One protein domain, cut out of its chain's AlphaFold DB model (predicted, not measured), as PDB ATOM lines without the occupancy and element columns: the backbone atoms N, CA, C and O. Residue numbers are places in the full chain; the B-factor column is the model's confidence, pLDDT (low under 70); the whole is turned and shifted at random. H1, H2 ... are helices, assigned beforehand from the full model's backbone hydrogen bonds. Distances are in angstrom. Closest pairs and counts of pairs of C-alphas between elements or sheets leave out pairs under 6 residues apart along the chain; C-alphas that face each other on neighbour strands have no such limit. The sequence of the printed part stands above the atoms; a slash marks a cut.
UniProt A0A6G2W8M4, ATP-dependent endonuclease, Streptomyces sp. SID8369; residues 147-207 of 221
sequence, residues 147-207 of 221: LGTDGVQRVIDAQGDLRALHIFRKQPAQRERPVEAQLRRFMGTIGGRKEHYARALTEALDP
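AT A GLANCE: This is residues 147 to 207 of the 221 residues of the protein "ATP-dependent endonuclease" of Streptomyces sp. SID8369 (UniProt A0A6G2W8M4). Five short helices make an elongated, crossed assembly: H1 and H4 pack at a slant in the middle, H5 packs on H1 toward one end, and H2 reaches H4 toward the other, where H3 lies. The printed part has 61 residues, class all helix, H1 to H5 in chain order; it is compact, radius of gyration of the C-alphas 11.2 A, spanning 36 by 23 by 17 A.

HOW THE PARTS SIT: H1, residues 147 to 158, touches H4, residues 179 to 187, at a steep tilt of 40 degrees; closest C-alphas Thr 149 and Glu 180, 6.3 A. H2, residues 162 to 169, touches H4; closest C-alphas Arg 169 and Gln 182, 6.7 A. H3, residues 172 to 175, is close to but not clearly touching H4; closest C-alphas Gln 174 and Gln 182, 6.0 A. H5, residues 193 to 204, touches H1 with residues 200 to 204 alone; closest C-alphas Val 155 and Leu 201, 6.6 A. Each O i to N i+4 pair is within hydrogen-bond range in H2, H4 and H5, and 7 of 8 in H1.

IN THESE COORDINATES: H1, 14.4 A long, begins at C-alpha 147 (-13.801, 4.260, -17.970); H5, 16.3 A, ends at C-alpha 204 (-13.782, 0.172, -11.321).

THE WHOLE: The printed part has no cut, its four links are tight, and no printed residue is under 70.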
ATOM      1  N   LEU A 147     -12.610   4.023 -18.800       97.44
ATOM      2  CA  LEU A 147     -13.801   4.260 -17.970       97.44
ATOM      3  C   LEU A 147     -14.774   5.289 -18.560       97.44
ATOM      4  O   LEU A 147     -15.961   5.289 -18.219       97.44
ATOM      5  N   GLY A 148     -14.268   6.197 -19.392       97.69
ATOM      6  CA  GLY A 148     -14.959   7.420 -19.778       97.69
ATOM      7  C   GLY A 148     -15.048   8.434 -18.629       97.69
ATOM      8  O   GLY A 148     -14.953   8.105 -17.444       97.69
ATOM      9  N   THR A 149     -15.273   9.701 -18.976       97.44
ATOM     10  CA  THR A 149     -15.331  10.817 -18.014       97.44
ATOM     11  C   THR A 149     -16.403  10.627 -16.939       97.44
ATOM     12  O   THR A 149     -16.141  10.897 -15.766       97.44
ATOM     13  N   ASP A 150     -17.574  10.100 -17.302       97.38
ATOM     14  CA  ASP A 150     -18.652   9.801 -16.352       97.38
ATOM     15  C   ASP A 150     -18.285   8.661 -15.394       97.38
ATOM     16  O   ASP A 150     -18.627   8.703 -14.213       97.38
ATOM     17  N   GLY A 151     -17.575   7.637 -15.883       98.00
ATOM     18  CA  GLY A 151     -17.081   6.537 -15.053       98.00
ATOM     19  C   GLY A 151     -16.091   7.030 -14.006       98.00
ATOM     20  O   GLY A 151     -16.251   6.748 -12.820       98.00
ATOM     21  N   VAL A 152     -15.132   7.853 -14.428       98.25
ATOM     22  CA  VAL A 152     -14.159   8.488 -13.529       98.25
ATOM     23  C   VAL A 152     -14.860   9.374 -12.494       98.25
ATOM     24  O   VAL A 152     -14.523   9.320 -11.314       98.25
ATOM     25  N   GLN A 153     -15.870  10.158 -12.891       98.06
ATOM     26  CA  GLN A 153     -16.634  10.987 -11.950       98.06
ATOM     27  C   GLN A 153     -17.390  10.156 -10.908       98.06
ATOM     28  O   GLN A 153     -17.385  10.531  -9.738       98.06
ATOM     29  N   ARG A 154     -17.982   9.016 -11.295       98.44
ATOM     30  CA  ARG A 154     -18.611   8.088 -10.339       98.44
ATOM     31  C   ARG A 154     -17.605   7.523  -9.339       98.44
ATOM     32  O   ARG A 154     -17.934   7.409  -8.164       98.44
ATOM     33  N   VAL A 155     -16.384   7.209  -9.778       98.38
ATOM     34  CA  VAL A 155     -15.317   6.771  -8.863       98.38
ATOM     35  C   VAL A 155     -14.946   7.893  -7.894       98.38
ATOM     36  O   VAL A 155     -14.894   7.656  -6.694       98.38
ATOM     37  N   ILE A 156     -14.754   9.123  -8.380       97.94
ATOM     38  CA  ILE A 156     -14.460  10.292  -7.531       97.94
ATOM     39  C   ILE A 156     -15.575  10.546  -6.506       97.94
ATOM     40  O   ILE A 156     -15.291  10.885  -5.357       97.94
ATOM     41  N   ASP A 157     -16.837  10.370  -6.897       98.19
ATOM     42  CA  ASP A 157     -17.980  10.482  -5.989       98.19
ATOM     43  C   ASP A 157     -17.982   9.384  -4.921       98.19
ATOM     44  O   ASP A 157     -18.104   9.677  -3.735       98.19
ATOM     45  N   ALA A 158     -17.712   8.135  -5.311       98.06
ATOM     46  CA  ALA A 158     -17.560   7.027  -4.370       98.06
ATOM     47  C   ALA A 158     -16.398   7.231  -3.376       98.06
ATOM     48  O   ALA A 158     -16.476   6.754  -2.247       98.06
ATOM     49  N   GLN A 159     -15.350   7.972  -3.762       97.19
ATOM     50  CA  GLN A 159     -14.259   8.381  -2.863       97.19
ATOM     51  C   GLN A 159     -14.596   9.623  -2.007       97.19
ATOM     52  O   GLN A 159     -13.774  10.061  -1.205       97.19
ATOM     53  N   GLY A 160     -15.788  10.215  -2.154       97.06
ATOM     54  CA  GLY A 160     -16.237  11.384  -1.385       97.06
ATOM     55  C   GLY A 160     -15.660  12.725  -1.858       97.06
ATOM     56  O   GLY A 160     -15.830  13.752  -1.198       97.06
ATOM     57  N   ASP A 161     -15.003  12.748  -3.016       97.06
ATOM     58  CA  ASP A 161     -14.230  13.889  -3.515       97.06
ATOM     59  C   ASP A 161     -15.000  14.732  -4.552       97.06
ATOM     60  O   ASP A 161     -14.474  15.716  -5.087       97.06
ATOM     61  N   LEU A 162     -16.273  14.413  -4.821       96.06
ATOM     62  CA  LEU A 162     -17.071  15.085  -5.853       96.06
ATOM     63  C   LEU A 162     -17.181  16.598  -5.622       96.06
ATOM     64  O   LEU A 162     -17.080  17.394  -6.560       96.06
ATOM     65  N   ARG A 163     -17.344  17.036  -4.368       97.31
ATOM     66  CA  ARG A 163     -17.366  18.470  -4.029       97.31
ATOM     67  C   ARG A 163     -16.027  19.143  -4.338       97.31
ATOM     68  O   ARG A 163     -16.017  20.257  -4.867       97.31
ATOM     69  N   ALA A 164     -14.912  18.482  -4.027       96.88
ATOM     70  CA  ALA A 164     -13.576  19.001  -4.300       96.88
ATOM     71  C   ALA A 164     -13.333  19.129  -5.810       96.88
ATOM     72  O   ALA A 164     -12.836  20.165  -6.258       96.88
ATOM     73  N   LEU A 165     -13.768  18.141  -6.599       96.94
ATOM     74  CA  LEU A 165     -13.708  18.200  -8.059       96.94
ATOM     75  C   LEU A 165     -14.503  19.395  -8.605       96.94
ATOM     76  O   LEU A 165     -13.982  20.161  -9.412       96.94
ATOM     77  N   HIS A 166     -15.736  19.616  -8.144       97.06
ATOM     78  CA  HIS A 166     -16.548  20.749  -8.604       97.06
ATOM     79  C   HIS A 166     -15.895  22.107  -8.332       97.06
ATOM     80  O   HIS A 166     -15.953  23.000  -9.177       97.06
ATOM     81  N   ILE A 167     -15.270  22.277  -7.164       97.75
ATOM     82  CA  ILE A 167     -14.531  23.502  -6.831       97.75
ATOM     83  C   ILE A 167     -13.306  23.638  -7.741       97.75
ATOM     84  O   ILE A 167     -13.079  24.703  -8.312       97.75
ATOM     85  N   PHE A 168     -12.550  22.554  -7.916       97.06
ATOM     86  CA  PHE A 168     -11.363  22.522  -8.763       97.06
ATOM     87  C   PHE A 168     -11.668  22.922 -10.216       97.06
ATOM     88  O   PHE A 168     -10.968  23.756 -10.789       97.06
ATOM     89  N   ARG A 169     -12.764  22.416 -10.793       96.75
ATOM     90  CA  ARG A 169     -13.181  22.716 -12.174       96.75
ATOM     91  C   ARG A 169     -13.532  24.188 -12.407       96.75
ATOM     92  O   ARG A 169     -13.432  24.661 -13.533       96.75
ATOM     93  N   LYS A 170     -13.917  24.930 -11.363       97.00
ATOM     94  CA  LYS A 170     -14.221  26.371 -11.458       97.00
ATOM     95  C   LYS A 170     -12.969  27.251 -11.505       97.00
ATOM     96  O   LYS A 170     -13.084  28.439 -11.801       97.00
ATOM     97  N   GLN A 171     -11.787  26.707 -11.207       97.31
ATOM     98  CA  GLN A 171     -10.546  27.478 -11.210       97.31
ATOM     99  C   GLN A 171     -10.229  27.999 -12.626       97.31
ATOM    100  O   GLN A 171     -10.382  27.243 -13.588       97.31
ATOM    101  N   PRO A 172      -9.730  29.243 -12.784       97.19
ATOM    102  CA  PRO A 172      -9.430  29.821 -14.100       97.19
ATOM    103  C   PRO A 172      -8.513  28.948 -14.963       97.19
ATOM    104  O   PRO A 172      -8.780  28.758 -16.142       97.19
ATOM    105  N   ALA A 173      -7.495  28.331 -14.355       95.81
ATOM    106  CA  ALA A 173      -6.556  27.446 -15.045       95.81
ATOM    107  C   ALA A 173      -7.168  26.107 -15.509       95.81
ATOM    108  O   ALA A 173      -6.500  25.348 -16.206       95.81
ATOM    109  N   GLN A 174      -8.392  25.771 -15.085       97.19
ATOM    110  CA  GLN A 174      -9.035  24.487 -15.379       97.19
ATOM    111  C   GLN A 174     -10.322  24.633 -16.185       97.19
ATOM    112  O   GLN A 174     -10.568  23.796 -17.045       97.19
ATOM    113  N   ARG A 175     -11.121  25.679 -15.945       95.56
ATOM    114  CA  ARG A 175     -12.505  25.796 -16.442       95.56
ATOM    115  C   ARG A 175     -12.654  25.698 -17.968       95.56
ATOM    116  O   ARG A 175     -13.688  25.245 -18.438       95.56
ATOM    117  N   GLU A 176     -11.628  26.106 -18.715       97.00
ATOM    118  CA  GLU A 176     -11.598  26.092 -20.189       97.00
ATOM    119  C   GLU A 176     -10.924  24.832 -20.764       97.00
ATOM    120  O   GLU A 176     -10.909  24.629 -21.974       97.00
ATOM    121  N   ARG A 177     -10.361  23.965 -19.914       97.19
ATOM    122  CA  ARG A 177      -9.718  22.718 -20.345       97.19
ATOM    123  C   ARG A 177     -10.761  21.627 -20.618       97.19
ATOM    124  O   ARG A 177     -11.795  21.617 -19.950       97.19
ATOM    125  N   PRO A 178     -10.467  20.658 -21.505       96.62
ATOM    126  CA  PRO A 178     -11.281  19.454 -21.670       96.62
ATOM    127  C   PRO A 178     -11.486  18.700 -20.350       96.62
ATOM    128  O   PRO A 178     -10.627  18.745 -19.462       96.62
ATOM    129  N   VAL A 179     -12.611  17.995 -20.214       96.12
ATOM    130  CA  VAL A 179     -13.003  17.322 -18.961       96.12
ATOM    131  C   VAL A 179     -11.970  16.273 -18.550       96.12
ATOM    132  O   VAL A 179     -11.595  16.207 -17.384       96.12
ATOM    133  N   GLU A 180     -11.444  15.515 -19.504       96.00
ATOM    134  CA  GLU A 180     -10.393  14.513 -19.323       96.00
ATOM    135  C   GLU A 180      -9.139  15.149 -18.709       96.00
ATOM    136  O   GLU A 180      -8.593  14.665 -17.717       96.00
ATOM    137  N   ALA A 181      -8.730  16.309 -19.232       96.00
ATOM    138  CA  ALA A 181      -7.573  17.049 -18.743       96.00
ATOM    139  C   ALA A 181      -7.801  17.657 -17.346       96.00
ATOM    140  O   ALA A 181      -6.851  17.767 -16.560       96.00
ATOM    141  N   GLN A 182      -9.042  18.044 -17.022       97.44
ATOM    142  CA  GLN A 182      -9.432  18.471 -15.673       97.44
ATOM    143  C   GLN A 182      -9.356  17.298 -14.688       97.44
ATOM    144  O   GLN A 182      -8.758  17.445 -13.625       97.44
ATOM    145  N   LEU A 183      -9.911  16.133 -15.042       97.19
ATOM    146  CA  LEU A 183      -9.902  14.925 -14.210       97.19
ATOM    147  C   LEU A 183      -8.475  14.430 -13.961       97.19
ATOM    148  O   LEU A 183      -8.071  14.277 -12.807       97.19
ATOM    149  N   ARG A 184      -7.673  14.282 -15.024       95.75
ATOM    150  CA  ARG A 184      -6.258  13.895 -14.926       95.75
ATOM    151  C   ARG A 184      -5.486  14.848 -14.017       95.75
ATOM    152  O   ARG A 184      -4.746  14.414 -13.138       95.75
ATOM    153  N   ARG A 185      -5.700  16.164 -14.156       96.50
ATOM    154  CA  ARG A 185      -5.036  17.147 -13.288       96.50
ATOM    155  C   ARG A 185      -5.533  17.093 -11.844       96.50
ATOM    156  O   ARG A 185      -4.704  17.229 -10.950       96.50
ATOM    157  N   PHE A 186      -6.833  16.901 -11.615       96.81
ATOM    158  CA  PHE A 186      -7.427  16.792 -10.280       96.81
ATOM    159  C   PHE A 186      -6.806  15.644  -9.470       96.81
ATOM    160  O   PHE A 186      -6.451  15.826  -8.305       96.81
ATOM    161  N   MET A 187      -6.602  14.485 -10.100       95.25
ATOM    162  CA  MET A 187      -5.973  13.327  -9.451       95.25
ATOM    163  C   MET A 187      -4.497  13.575  -9.097       95.25
ATOM    164  O   MET A 187      -3.973  12.982  -8.159       95.25
ATOM    165  N   GLY A 188      -3.836  14.509  -9.784       93.31
ATOM    166  CA  GLY A 188      -2.448  14.897  -9.530       93.31
ATOM    167  C   GLY A 188      -2.248  16.103  -8.600       93.31
ATOM    168  O   GLY A 188      -1.135  16.618  -8.541       93.31
ATOM    169  N   THR A 189      -3.279  16.624  -7.917       91.31
ATOM    170  CA  THR A 189      -3.150  17.902  -7.176       91.31
ATOM    171  C   THR A 189      -2.380  17.817  -5.863       91.31
ATOM    172  O   THR A 189      -1.838  18.829  -5.425       91.31
ATOM    173  N   ILE A 190      -2.391  16.664  -5.196       89.25
ATOM    174  CA  ILE A 190      -1.784  16.472  -3.871       89.25
ATOM    175  C   ILE A 190      -1.045  15.134  -3.819       89.25
ATOM    176  O   ILE A 190      -1.388  14.201  -4.549       89.25
ATOM    177  N   GLY A 191      -0.037  15.043  -2.949       87.69
ATOM    178  CA  GLY A 191       0.728  13.812  -2.746       87.69
ATOM    179  C   GLY A 191      -0.175  12.631  -2.379       87.69
ATOM    180  O   GLY A 191      -1.161  12.795  -1.664       87.69
ATOM    181  N   GLY A 192       0.132  11.447  -2.914       90.44
ATOM    182  CA  GLY A 192      -0.616  10.205  -2.670       90.44
ATOM    183  C   GLY A 192      -1.947  10.078  -3.421       90.44
ATOM    184  O   GLY A 192      -2.387   8.964  -3.689       90.44
ATOM    185  N   ARG A 193      -2.571  11.185  -3.848       94.19
ATOM    186  CA  ARG A 193      -3.861  11.140  -4.558       94.19
ATOM    187  C   ARG A 193      -3.769  10.412  -5.901       94.19
ATOM    188  O   ARG A 193      -4.683   9.667  -6.241       94.19
ATOM    189  N   LYS A 194      -2.660  10.579  -6.626       94.25
ATOM    190  CA  LYS A 194      -2.423   9.896  -7.906       94.25
ATOM    191  C   LYS A 194      -2.395   8.373  -7.723       94.25
ATOM    192  O   LYS A 194      -3.078   7.655  -8.439       94.25
ATOM    193  N   GLU A 195      -1.691   7.895  -6.694       96.81
ATOM    194  CA  GLU A 195      -1.643   6.472  -6.331       96.81
ATOM    195  C   GLU A 195      -3.011   5.926  -5.923       96.81
ATOM    196  O   GLU A 195      -3.444   4.883  -6.415       96.81
ATOM    197  N   HIS A 196      -3.715   6.666  -5.068       97.50
ATOM    198  CA  HIS A 196      -5.049   6.301  -4.616       97.50
ATOM    199  C   HIS A 196      -6.039   6.161  -5.784       97.50
ATOM    200  O   HIS A 196      -6.720   5.140  -5.891       97.50
ATOM    201  N   TYR A 197      -6.093   7.147  -6.686       98.06
ATOM    202  CA  TYR A 197      -7.007   7.084  -7.826       98.06
ATOM    203  C   TYR A 197      -6.583   6.077  -8.887       98.06
ATOM    204  O   TYR A 197      -7.462   5.457  -9.468       98.06
ATOM    205  N   ALA A 198      -5.287   5.849  -9.114       97.88
ATOM    206  CA  ALA A 198      -4.851   4.791 -10.021       97.88
ATOM    207  C   ALA A 198      -5.417   3.427  -9.583       97.88
ATOM    208  O   ALA A 198      -6.057   2.748 -10.382       97.88
ATOM    209  N   ARG A 199      -5.317   3.089  -8.287       98.44
ATOM    210  CA  ARG A 199      -5.972   1.895  -7.725       98.44
ATOM    211  C   ARG A 199      -7.493   1.933  -7.900       98.44
ATOM    212  O   ARG A 199      -8.053   0.995  -8.461       98.44
ATOM    213  N   ALA A 200      -8.158   2.996  -7.445       98.44
ATOM    214  CA  ALA A 200      -9.623   3.066  -7.439       98.44
ATOM    215  C   ALA A 200     -10.234   3.004  -8.853       98.44
ATOM    216  O   ALA A 200     -11.266   2.368  -9.068       98.44
ATOM    217  N   LEU A 201      -9.591   3.639  -9.838       98.50
ATOM    218  CA  LEU A 201     -10.013   3.577 -11.236       98.50
ATOM    219  C   LEU A 201      -9.806   2.178 -11.814       98.50
ATOM    220  O   LEU A 201     -10.715   1.643 -12.444       98.50
ATOM    221  N   THR A 202      -8.656   1.549 -11.558       98.56
ATOM    222  CA  THR A 202      -8.422   0.163 -11.976       98.56
ATOM    223  C   THR A 202      -9.442  -0.798 -11.365       98.56
ATOM    224  O   THR A 202      -9.928  -1.714 -12.038       98.56
ATOM    225  N   GLU A 203      -9.816  -0.583 -10.105       98.06
ATOM    226  CA  GLU A 203     -10.826  -1.393  -9.427       98.06
ATOM    227  C   GLU A 203     -12.210  -1.282 -10.082       98.06
ATOM    228  O   GLU A 203     -12.947  -2.266 -10.147       98.06
ATOM    229  N   ALA A 204     -12.522  -0.114 -10.647       97.94
ATOM    230  CA  ALA A 204     -13.782   0.172 -11.321       97.94
ATOM    231  C   ALA A 204     -13.842  -0.273 -12.796       97.94
ATOM    232  O   ALA A 204     -14.911  -0.186 -13.403       97.94
ATOM    233  N   LEU A 205     -12.732  -0.728 -13.397       97.44
ATOM    234  CA  LEU A 205     -12.705  -1.141 -14.807       97.44
ATOM    235  C   LEU A 205     -13.684  -2.288 -15.098       97.44
ATOM    236  O   LEU A 205     -13.908  -3.167 -14.264       97.44
ATOM    237  N   ASP A 206     -14.181  -2.358 -16.329       93.94
ATOM    238  CA  ASP A 206     -14.776  -3.591 -16.846       93.94
ATOM    239  C   ASP A 206     -13.687  -4.686 -16.867       93.94
ATOM    240  O   ASP A 206     -12.657  -4.497 -17.524       93.94
ATOM    241  N   PRO A 207     -13.863  -5.821 -16.160       89.06
ATOM    242  CA  PRO A 207     -12.835  -6.861 -16.091       89.06
ATOM    243  C   PRO A 207     -12.516  -7.485 -17.459       89.06
ATOM    244  O   PRO A 207     -11.445  -8.064 -17.627       89.06
TER     245      PRO A 207